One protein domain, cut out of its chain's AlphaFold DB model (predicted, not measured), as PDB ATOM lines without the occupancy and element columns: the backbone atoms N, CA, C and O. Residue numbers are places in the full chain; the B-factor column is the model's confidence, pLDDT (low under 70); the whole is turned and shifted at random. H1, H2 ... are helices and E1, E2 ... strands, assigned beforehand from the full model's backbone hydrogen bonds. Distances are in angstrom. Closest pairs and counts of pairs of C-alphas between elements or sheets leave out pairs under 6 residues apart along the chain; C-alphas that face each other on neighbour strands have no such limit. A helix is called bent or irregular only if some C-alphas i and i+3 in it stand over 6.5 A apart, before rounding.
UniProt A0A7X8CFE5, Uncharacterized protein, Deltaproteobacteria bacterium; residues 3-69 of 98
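Overview. This is residues 3 to 69 of the 98 residues of an uncharacterized protein of Deltaproteobacteria bacterium (UniProt A0A7X8CFE5). A long, kinked helix, H3, joins two ends of a loose, drawn-out model: the small hairpin of E1 and E2 packs by its later half, and the helices H1 and H2, with the loop between them, make the other end. The printed part has 67 residues, with named elements in the order H1, H2, H3, E1, E2; the class is mixed, helices and strands, and the two-stranded sheet, order E1 - E2, is antiparallel. The whole is loose, with a radius of gyration of the C-alphas of 13.7 A and spans of 41 by 20 by 19 A.

Along the chain. H1, residues 5 to 13, begins at C-alpha 5 (27.001, 5.107, -37.158) and is 12.6 A long. H2, residues 24 to 27, is only just irregular, with C-alphas 24 and 27 6.9 A apart, which is also its length. H3, residues 33 to 50, measures 23.8 A; it is irregular, with C-alphas 41 and 44 7.5 A apart, and has a kink of 54 degrees near residue 42. E1, residues 54 to 57, is 9.5 A long, and E2, residues 62 to 65, is 9.7 A, ending at C-alpha 65 (37.326, 21.645, -38.458).

Arrangement. H1 and H2 are close but not clearly touching; their closest C-alphas, of Tyr 8 and Met 25, are 7.5 A apart. H2 only just touches H3, with 3 pairs of C-alphas within 8 A, made by residues 36 to 39 of H3 alone; the closest are Arg 24 and Val 39, 7.4 A. The closest C-alphas of H3 and E1, Glu 49 and Arg 55, are 5.6 A apart. E1 and E2 form a hairpin, with N 55 and O 64 within hydrogen-bond range at 2.8 A. Every O i to N i+4 pair is within range in H1, and 9 of 14 in H3; H2 is too short for such a pair.

Size, cuts and confidence. The C-alphas farthest apart, of Gly 15 and Ser 68, are 40.6 A apart. The printed part has no cut, and no link between named elements is long. Residues 43 to 44 and 58 to 62 have pLDDT under 70.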
ATOM      1  N   THR A   3      30.581   7.844 -41.235       73.44
ATOM      2  CA  THR A   3      31.699   7.381 -40.394       73.44
ATOM      3  C   THR A   3      31.418   7.042 -38.921       73.44
ATOM      4  O   THR A   3      32.168   6.254 -38.357       73.44
ATOM      5  N   PHE A   4      30.389   7.602 -38.267       80.50
ATOM      6  CA  PHE A   4      30.118   7.321 -36.839       80.50
ATOM      7  C   PHE A   4      29.150   6.151 -36.646       80.50
ATOM      8  O   PHE A   4      29.451   5.212 -35.923       80.50
ATOM      9  N   TRP A   5      27.993   6.174 -37.311       86.00
ATOM     10  CA  TRP A   5      27.001   5.107 -37.158       86.00
ATOM     11  C   TRP A   5      27.500   3.773 -37.732       86.00
ATOM     12  O   TRP A   5      27.325   2.732 -37.103       86.00
ATOM     13  N   GLU A   6      28.188   3.805 -38.880       86.75
ATOM     14  CA  GLU A   6      28.777   2.602 -39.484       86.75
ATOM     15  C   GLU A   6      29.860   1.983 -38.598       86.75
ATOM     16  O   GLU A   6      29.974   0.765 -38.566       86.75
ATOM     17  N   PHE A   7      30.605   2.783 -37.825       88.56
ATOM     18  CA  PHE A   7      31.580   2.252 -36.871       88.56
ATOM     19  C   PHE A   7      30.913   1.318 -35.850       88.56
ATOM     20  O   PHE A   7      31.383   0.202 -35.642       88.56
ATOM     21  N   TYR A   8      29.785   1.727 -35.262       90.50
ATOM     22  CA  TYR A   8      29.048   0.893 -34.304       90.50
ATOM     23  C   TYR A   8      28.411  -0.335 -34.971       90.50
ATOM     24  O   TYR A   8      28.481  -1.431 -34.414       90.50
ATOM     25  N   LYS A   9      27.850  -0.180 -36.180       91.06
ATOM     26  CA  LYS A   9      27.299  -1.308 -36.952       91.06
ATOM     27  C   LYS A   9      28.367  -2.349 -37.276       91.06
ATOM     28  O   LYS A   9      28.175  -3.527 -37.004       91.06
ATOM     29  N   ASN A  10      29.529  -1.911 -37.746       91.56
ATOM     30  CA  ASN A  10      30.625  -2.798 -38.112       91.56
ATOM     31  C   ASN A  10      31.188  -3.570 -36.910       91.56
ATOM     32  O   ASN A  10      31.523  -4.747 -37.032       91.56
ATOM     33  N   ARG A  11      31.243  -2.949 -35.723       92.06
ATOM     34  CA  ARG A  11      31.599  -3.663 -34.487       92.06
ATOM     35  C   ARG A  11      30.593  -4.762 -34.156       92.06
ATOM     36  O   ARG A  11      31.014  -5.863 -33.812       92.06
ATOM     37  N   LYS A  12      29.293  -4.481 -34.301       91.88
ATOM     38  CA  LYS A  12      28.222  -5.466 -34.086       91.88
ATOM     39  C   LYS A  12      28.331  -6.634 -35.065       91.88
ATOM     40  O   LYS A  12      28.286  -7.782 -34.638       91.88
ATOM     41  N   GLU A  13      28.543  -6.348 -36.349       92.69
ATOM     42  CA  GLU A  13      28.744  -7.358 -37.402       92.69
ATOM     43  C   GLU A  13      29.944  -8.274 -37.118       92.69
ATOM     44  O   GLU A  13      29.906  -9.461 -37.428       92.69
ATOM     45  N   GLN A  14      30.994  -7.745 -36.486       92.06
ATOM     46  CA  GLN A  14      32.179  -8.508 -36.079       92.06
ATOM     47  C   GLN A  14      32.017  -9.238 -34.734       92.06
ATOM     48  O   GLN A  14      32.970  -9.851 -34.258       92.06
ATOM     49  N   GLY A  15      30.851  -9.153 -34.084       90.12
ATOM     50  CA  GLY A  15      30.628  -9.730 -32.755       90.12
ATOM     51  C   GLY A  15      31.432  -9.053 -31.638       90.12
ATOM     52  O   GLY A  15      31.613  -9.632 -30.568       90.12
ATOM     53  N   LEU A  16      31.937  -7.839 -31.870       90.81
ATOM     54  CA  LEU A  16      32.666  -7.056 -30.874       90.81
ATOM     55  C   LEU A  16      31.693  -6.287 -29.975       90.81
ATOM     56  O   LEU A  16      30.587  -5.933 -30.384       90.81
ATOM     57  N   ALA A  17      32.137  -5.939 -28.764       90.00
ATOM     58  CA  ALA A  17      31.379  -5.046 -27.893       90.00
ATOM     59  C   ALA A  17      31.102  -3.712 -28.603       90.00
ATOM     60  O   ALA A  17      32.039  -3.010 -29.009       90.00
ATOM     61  N   VAL A  18      29.815  -3.402 -28.761       91.44
ATOM     62  CA  VAL A  18      29.306  -2.230 -29.485       91.44
ATOM     63  C   VAL A  18      29.399  -0.989 -28.611       91.44
ATOM     64  O   VAL A  18      30.002  -0.003 -29.011       91.44
ATOM     65  N   GLU A  19      28.836  -1.046 -27.406       91.00
ATOM     66  CA  GLU A  19      28.859   0.041 -26.434       91.00
ATOM     67  C   GLU A  19      28.603  -0.512 -25.023       91.00
ATOM     68  O   GLU A  19      28.126  -1.640 -24.868       91.00
ATOM     69  N   LYS A  20      28.881   0.277 -23.980       89.19
ATOM     70  CA  LYS A  20      28.501  -0.071 -22.603       89.19
ATOM     71  C   LYS A  20      26.983  -0.335 -22.485       89.19
ATOM     72  O   LYS A  20      26.195   0.482 -22.971       89.19
ATOM     73  N   PRO A  21      26.546  -1.389 -21.761       85.69
ATOM     74  CA  PRO A  21      25.130  -1.611 -21.473       85.69
ATOM     75  C   PRO A  21      24.459  -0.378 -20.849       85.69
ATOM     76  O   PRO A  21      25.024   0.277 -19.970       85.69
ATOM     77  N   GLY A  22      23.250  -0.057 -21.317       84.62
ATOM     78  CA  GLY A  22      22.477   1.111 -20.873       84.62
ATOM     79  C   GLY A  22      22.813   2.423 -21.591       84.62
ATOM     80  O   GLY A  22      22.140   3.426 -21.363       84.62
ATOM     81  N   MET A  23      23.820   2.446 -22.470       88.00
ATOM     82  CA  MET A  23      24.053   3.583 -23.365       88.00
ATOM     83  C   MET A  23      23.170   3.491 -24.607       88.00
ATOM     84  O   MET A  23      22.874   2.404 -25.097       88.00
ATOM     85  N   ARG A  24      22.806   4.649 -25.170       86.44
ATOM     86  CA  ARG A  24      21.879   4.720 -26.310       86.44
ATOM     87  C   ARG A  24      22.392   3.983 -27.553       86.44
ATOM     88  O   ARG A  24      21.601   3.355 -28.233       86.44
ATOM     89  N   MET A  25      23.707   3.993 -27.800       88.75
ATOM     90  CA  MET A  25      24.335   3.310 -28.946       88.75
ATOM     91  C   MET A  25      24.512   1.791 -28.767       88.75
ATOM     92  O   MET A  25      25.002   1.141 -29.687       88.75
ATOM     93  N   ALA A  26      24.134   1.211 -27.619       89.00
ATOM     94  CA  ALA A  26      24.292  -0.226 -27.369       89.00
ATOM     95  C   ALA A  26      23.438  -1.091 -28.305       89.00
ATOM     96  O   ALA A  26      23.867  -2.179 -28.684       89.00
ATOM     97  N   ASP A  27      22.275  -0.589 -28.724       88.69
ATOM     98  CA  ASP A  27      21.423  -1.243 -29.712       88.69
ATOM     99  C   ASP A  27      21.345  -0.425 -31.005       88.69
ATOM    100  O   ASP A  27      20.357   0.224 -31.335       88.69
ATOM    101  N   VAL A  28      22.458  -0.420 -31.736       88.00
ATOM    102  CA  VAL A  28      22.674   0.422 -32.923       88.00
ATOM    103  C   VAL A  28      21.654   0.225 -34.060       88.00
ATOM    104  O   VAL A  28      21.519   1.114 -34.905       88.00
ATOM    105  N   ASP A  29      20.945  -0.906 -34.092       88.44
ATOM    106  CA  ASP A  29      20.008  -1.253 -35.169       88.44
ATOM    107  C   ASP A  29      18.599  -0.702 -34.945       88.44
ATOM    108  O   ASP A  29      17.852  -0.540 -35.908       88.44
ATOM    109  N   THR A  30      18.237  -0.382 -33.700       89.75
ATOM    110  CA  THR A  30      16.921   0.188 -33.374       89.75
ATOM    111  C   THR A  30      16.898   1.711 -33.454       89.75
ATOM    112  O   THR A  30      15.824   2.310 -33.444       89.75
ATOM    113  N   LEU A  31      18.066   2.347 -33.583       88.56
ATOM    114  CA  LEU A  31      18.188   3.798 -33.637       88.56
ATOM    115  C   LEU A  31      17.871   4.368 -35.017       88.56
ATOM    116  O   LEU A  31      18.351   3.904 -36.052       88.56
ATOM    117  N   THR A  32      17.149   5.481 -35.015       88.50
ATOM    118  CA  THR A  32      17.005   6.347 -36.186       88.50
ATOM    119  C   THR A  32      18.212   7.276 -36.344       88.50
ATOM    120  O   THR A  32      18.948   7.562 -35.396       88.50
ATOM    121  N   LEU A  33      18.407   7.821 -37.550       82.19
ATOM    122  CA  LEU A  33      19.488   8.777 -37.815       82.19
ATOM    123  C   LEU A  33      19.438   9.998 -36.877       82.19
ATOM    124  O   LEU A  33      20.485  10.502 -36.467       82.19
ATOM    125  N   ASP A  34      18.245  10.479 -36.532       83.94
ATOM    126  CA  ASP A  34      18.094  11.639 -35.653       83.94
ATOM    127  C   ASP A  34      18.449  11.318 -34.201       83.94
ATOM    128  O   ASP A  34      19.059  12.144 -33.523       83.94
ATOM    129  N   GLU A  35      18.189  10.097 -33.740       86.94
ATOM    130  CA  GLU A  35      18.640   9.644 -32.423       86.94
ATOM    131  C   GLU A  35      20.158   9.490 -32.362       86.94
ATOM    132  O   GLU A  35      20.776   9.883 -31.373       86.94
ATOM    133  N   VAL A  36      20.789   9.012 -33.438       85.75
ATOM    134  CA  VAL A  36      22.257   8.978 -33.524       85.75
ATOM    135  C   VAL A  36      22.836  10.398 -33.462       85.75
ATOM    136  O   VAL A  36      23.806  10.640 -32.740       85.75
ATOM    137  N   LYS A  37      22.224  11.378 -34.143       82.62
ATOM    138  CA  LYS A  37      22.633  12.793 -34.035       82.62
ATOM    139  C   LYS A  37      22.464  13.335 -32.614       82.62
ATOM    140  O   LYS A  37      23.315  14.099 -32.162       82.62
ATOM    141  N   GLN A  38      21.405  12.947 -31.903       84.81
ATOM    142  CA  GLN A  38      21.195  13.333 -30.502       84.81
ATOM    143  C   GLN A  38      22.254  12.759 -29.557       84.81
ATOM    144  O   GLN A  38      22.482  13.337 -28.503       84.81
ATOM    145  N   VAL A  39      22.920  11.659 -29.912       83.56
ATOM    146  CA  VAL A  39      24.087  11.175 -29.162       83.56
ATOM    147  C   VAL A  39      25.338  11.970 -29.535       83.56
ATOM    148  O   VAL A  39      26.099  12.378 -28.661       83.56
ATOM    149  N   LEU A  40      25.546  12.221 -30.828       82.06
ATOM    150  CA  LEU A  40      26.779  12.814 -31.346       82.06
ATOM    151  C   LEU A  40      26.928  14.316 -31.039       82.06
ATOM    152  O   LEU A  40      28.019  14.776 -30.706       82.06
ATOM    153  N   LEU A  41      25.854  15.095 -31.202       79.44
ATOM    154  CA  LEU A  41      25.900  16.564 -31.208       79.44
ATOM    155  C   LEU A  41      25.938  17.246 -29.826       79.44
ATOM    156  O   LEU A  41      26.489  18.343 -29.749       79.44
ATOM    157  N   PRO A  42      25.388  16.687 -28.730       81.12
ATOM    158  CA  PRO A  42      25.415  17.378 -27.443       81.12
ATOM    159  C   PRO A  42      26.811  17.428 -26.818       81.12
ATOM    160  O   PRO A  42      27.458  18.465 -26.846       81.12
ATOM    161  N   MET A  43      27.314  16.340 -26.245       65.56
ATOM    162  CA  MET A  43      28.603  16.315 -25.547       65.56
ATOM    163  C   MET A  43      29.363  15.079 -26.015       65.56
ATOM    164  O   MET A  43      28.793  13.993 -25.961       65.56
ATOM    165  N   PRO A  44      30.618  15.201 -26.480       66.62
ATOM    166  CA  PRO A  44      31.536  16.337 -26.332       66.62
ATOM    167  C   PRO A  44      31.481  17.392 -27.455       66.62
ATOM    168  O   PRO A  44      32.202  18.385 -27.382       66.62
ATOM    169  N   PHE A  45      30.664  17.214 -28.499       79.06
ATOM    170  CA  PHE A  45      30.715  18.079 -29.684       79.06
ATOM    171  C   PHE A  45      30.463  19.567 -29.382       79.06
ATOM    172  O   PHE A  45      31.246  20.415 -29.818       79.06
ATOM    173  N   LYS A  46      29.449  19.897 -28.571       78.62
ATOM    174  CA  LYS A  46      29.141  21.287 -28.189       78.62
ATOM    175  C   LYS A  46      30.308  21.985 -27.490       78.62
ATOM    176  O   LYS A  46      30.468  23.193 -27.639       78.62
ATOM    177  N   GLU A  47      31.156  21.252 -26.768       81.12
ATOM    178  CA  GLU A  47      32.363  21.820 -26.151       81.12
ATOM    179  C   GLU A  47      33.419  22.190 -27.185       81.12
ATOM    180  O   GLU A  47      34.032  23.256 -27.093       81.12
ATOM    181  N   PHE A  48      33.614  21.347 -28.197       81.19
ATOM    182  CA  PHE A  48      34.528  21.673 -29.282       81.19
ATOM    183  C   PHE A  48      34.007  22.806 -30.169       81.19
ATOM    184  O   PHE A  48      34.800  23.635 -30.619       81.19
ATOM    185  N   GLU A  49      32.693  22.872 -30.390       82.31
ATOM    186  CA  GLU A  49      32.053  23.974 -31.114       82.31
ATOM    187  C   GLU A  49      32.172  25.293 -30.339       82.31
ATOM    188  O   GLU A  49      32.583  26.310 -30.905       82.31
ATOM    189  N   ARG A  50      31.935  25.266 -29.019       83.19
ATOM    190  CA  ARG A  50      32.117  26.420 -28.124       83.19
ATOM    191  C   ARG A  50      33.547  26.951 -28.135       83.19
ATOM    192  O   ARG A  50      33.753  28.156 -28.077       83.19
ATOM    193  N   ARG A  51      34.541  26.063 -28.215       85.00
ATOM    194  CA  ARG A  51      35.964  26.430 -28.309       85.00
ATOM    195  C   ARG A  51      36.414  26.754 -29.741       85.00
ATOM    196  O   ARG A  51      37.597  26.983 -29.968       85.00
ATOM    197  N   HIS A  52      35.486  26.785 -30.699       80.94
ATOM    198  CA  HIS A  52      35.727  27.089 -32.111       80.94
ATOM    199  C   HIS A  52      36.706  26.136 -32.820       80.94
ATOM    200  O   HIS A  52      37.308  26.517 -33.830       80.94
ATOM    201  N   TYR A  53      36.853  24.904 -32.322       82.31
ATOM    202  CA  TYR A  53      37.642  23.861 -32.984       82.31
ATOM    203  C   TYR A  53      36.884  23.270 -34.171       82.31
ATOM    204  O   TYR A  53      37.435  23.153 -35.269       82.31
ATOM    205  N   PHE A  54      35.606  22.960 -33.955       84.31
ATOM    206  CA  PHE A  54      34.715  22.395 -34.963       84.31
ATOM    207  C   PHE A  54      33.487  23.284 -35.184       84.31
ATOM    208  O   PHE A  54      33.134  24.101 -34.336       84.31
ATOM    209  N   ARG A  55      32.831  23.114 -36.329       80.62
ATOM    210  CA  ARG A  55      31.524  23.689 -36.656       80.62
ATOM    211  C   ARG A  55      30.621  22.584 -37.185       80.62
ATOM    212  O   ARG A  55      31.067  21.765 -37.988       80.62
ATOM    213  N   TYR A  56      29.355  22.581 -36.771       74.88
ATOM    214  CA  TYR A  56      28.357  21.714 -37.387       74.88
ATOM    215  C   TYR A  56      27.729  22.413 -38.593       74.88
ATOM    216  O   TYR A  56      26.939  23.350 -38.448       74.88
ATOM    217  N   ALA A  57      28.074  21.960 -39.797       70.50
ATOM    218  CA  ALA A  57      27.432  22.412 -41.024       70.50
ATOM    219  C   ALA A  57      26.062  21.722 -41.145       70.50
ATOM    220  O   ALA A  57      25.951  20.645 -41.731       70.50
ATOM    221  N   ARG A  58      25.021  22.326 -40.550       63.19
ATOM    222  CA  ARG A  58      23.654  21.765 -40.459       63.19
ATOM    223  C   ARG A  58      23.074  21.329 -41.807       63.19
ATOM    224  O   ARG A  58      22.352  20.341 -41.845       63.19
ATOM    225  N   GLU A  59      23.409  22.042 -42.879       56.81
ATOM    226  CA  GLU A  59      22.897  21.789 -44.234       56.81
ATOM    227  C   GLU A  59      23.526  20.559 -44.895       56.81
ATOM    228  O   GLU A  59      22.879  19.885 -45.690       56.81
ATOM    229  N   LEU A  60      24.769  20.227 -44.534       52.28
ATOM    230  CA  LEU A  60      25.504  19.095 -45.106       52.28
ATOM    231  C   LEU A  60      25.639  17.929 -44.112       52.28
ATOM    232  O   LEU A  60      26.085  16.841 -44.473       52.28
ATOM    233  N   ALA A  61      25.246  18.148 -42.856       62.50
ATOM    234  CA  ALA A  61      25.396  17.220 -41.744       62.50
ATOM    235  C   ALA A  61      26.852  16.726 -41.565       62.50
ATOM    236  O   ALA A  61      27.117  15.579 -41.203       62.50
ATOM    237  N   PHE A  62      27.823  17.610 -41.813       66.94
ATOM    238  CA  PHE A  62      29.237  17.355 -41.544       66.94
ATOM    239  C   PHE A  62      29.722  18.158 -40.340       66.94
ATOM    240  O   PHE A  62      29.296  19.288 -40.087       66.94
ATOM    241  N   ILE A  63      30.638  17.540 -39.600       75.00
ATOM    242  CA  ILE A  63      31.476  18.221 -38.624       75.00
ATOM    243  C   ILE A  63      32.715  18.694 -39.375       75.00
ATOM    244  O   ILE A  63      33.471  17.878 -39.900       75.00
ATOM    245  N   GLU A  64      32.912  20.003 -39.426       79.50
ATOM    246  CA  GLU A  64      34.054  20.614 -40.095       79.50
ATOM    247  C   GLU A  64      35.013  21.191 -39.065       79.50
ATOM    248  O   GLU A  64      34.597  21.874 -38.127       79.50
ATOM    249  N   MET A  65      36.310  20.947 -39.240       83.12
ATOM    250  CA  MET A  65      37.326  21.645 -38.458       83.12
ATOM    251  C   MET A  65      37.528  23.048 -39.011       83.12
ATOM    252  O   MET A  65      37.520  23.257 -40.223       83.12
ATOM    253  N   LYS A  66      37.739  24.025 -38.126       84.56
ATOM    254  CA  LYS A  66      37.970  25.407 -38.546       84.56
ATOM    255  C   LYS A  66      39.173  25.472 -39.509       84.56
ATOM    256  O   LYS A  66      40.282  25.117 -39.098       84.56
ATOM    257  N   PRO A  67      39.017  25.998 -40.742       84.19
ATOM    258  CA  PRO A  67      40.095  25.989 -41.736       84.19
ATOM    259  C   PRO A  67      41.374  26.690 -41.271       84.19
ATOM    260  O   PRO A  67      42.475  26.267 -41.607       84.19
ATOM    261  N   SER A  68      41.251  27.747 -40.459       86.38
ATOM    262  CA  SER A  68      42.406  28.466 -39.909       86.38
ATOM    263  C   SER A  68      43.228  27.628 -38.933       86.38
ATOM    264  O   SER A  68      44.423  27.862 -38.820       86.38
ATOM    265  N   LEU A  69      42.596  26.698 -38.209       85.44
ATOM    266  CA  LEU A  69      43.290  25.770 -37.316       85.44
ATOM    267  C   LEU A  69      43.898  24.624 -38.115       85.44
ATOM    268  O   LEU A  69      45.033  24.253 -37.857       85.44
TER     269      LEU A  69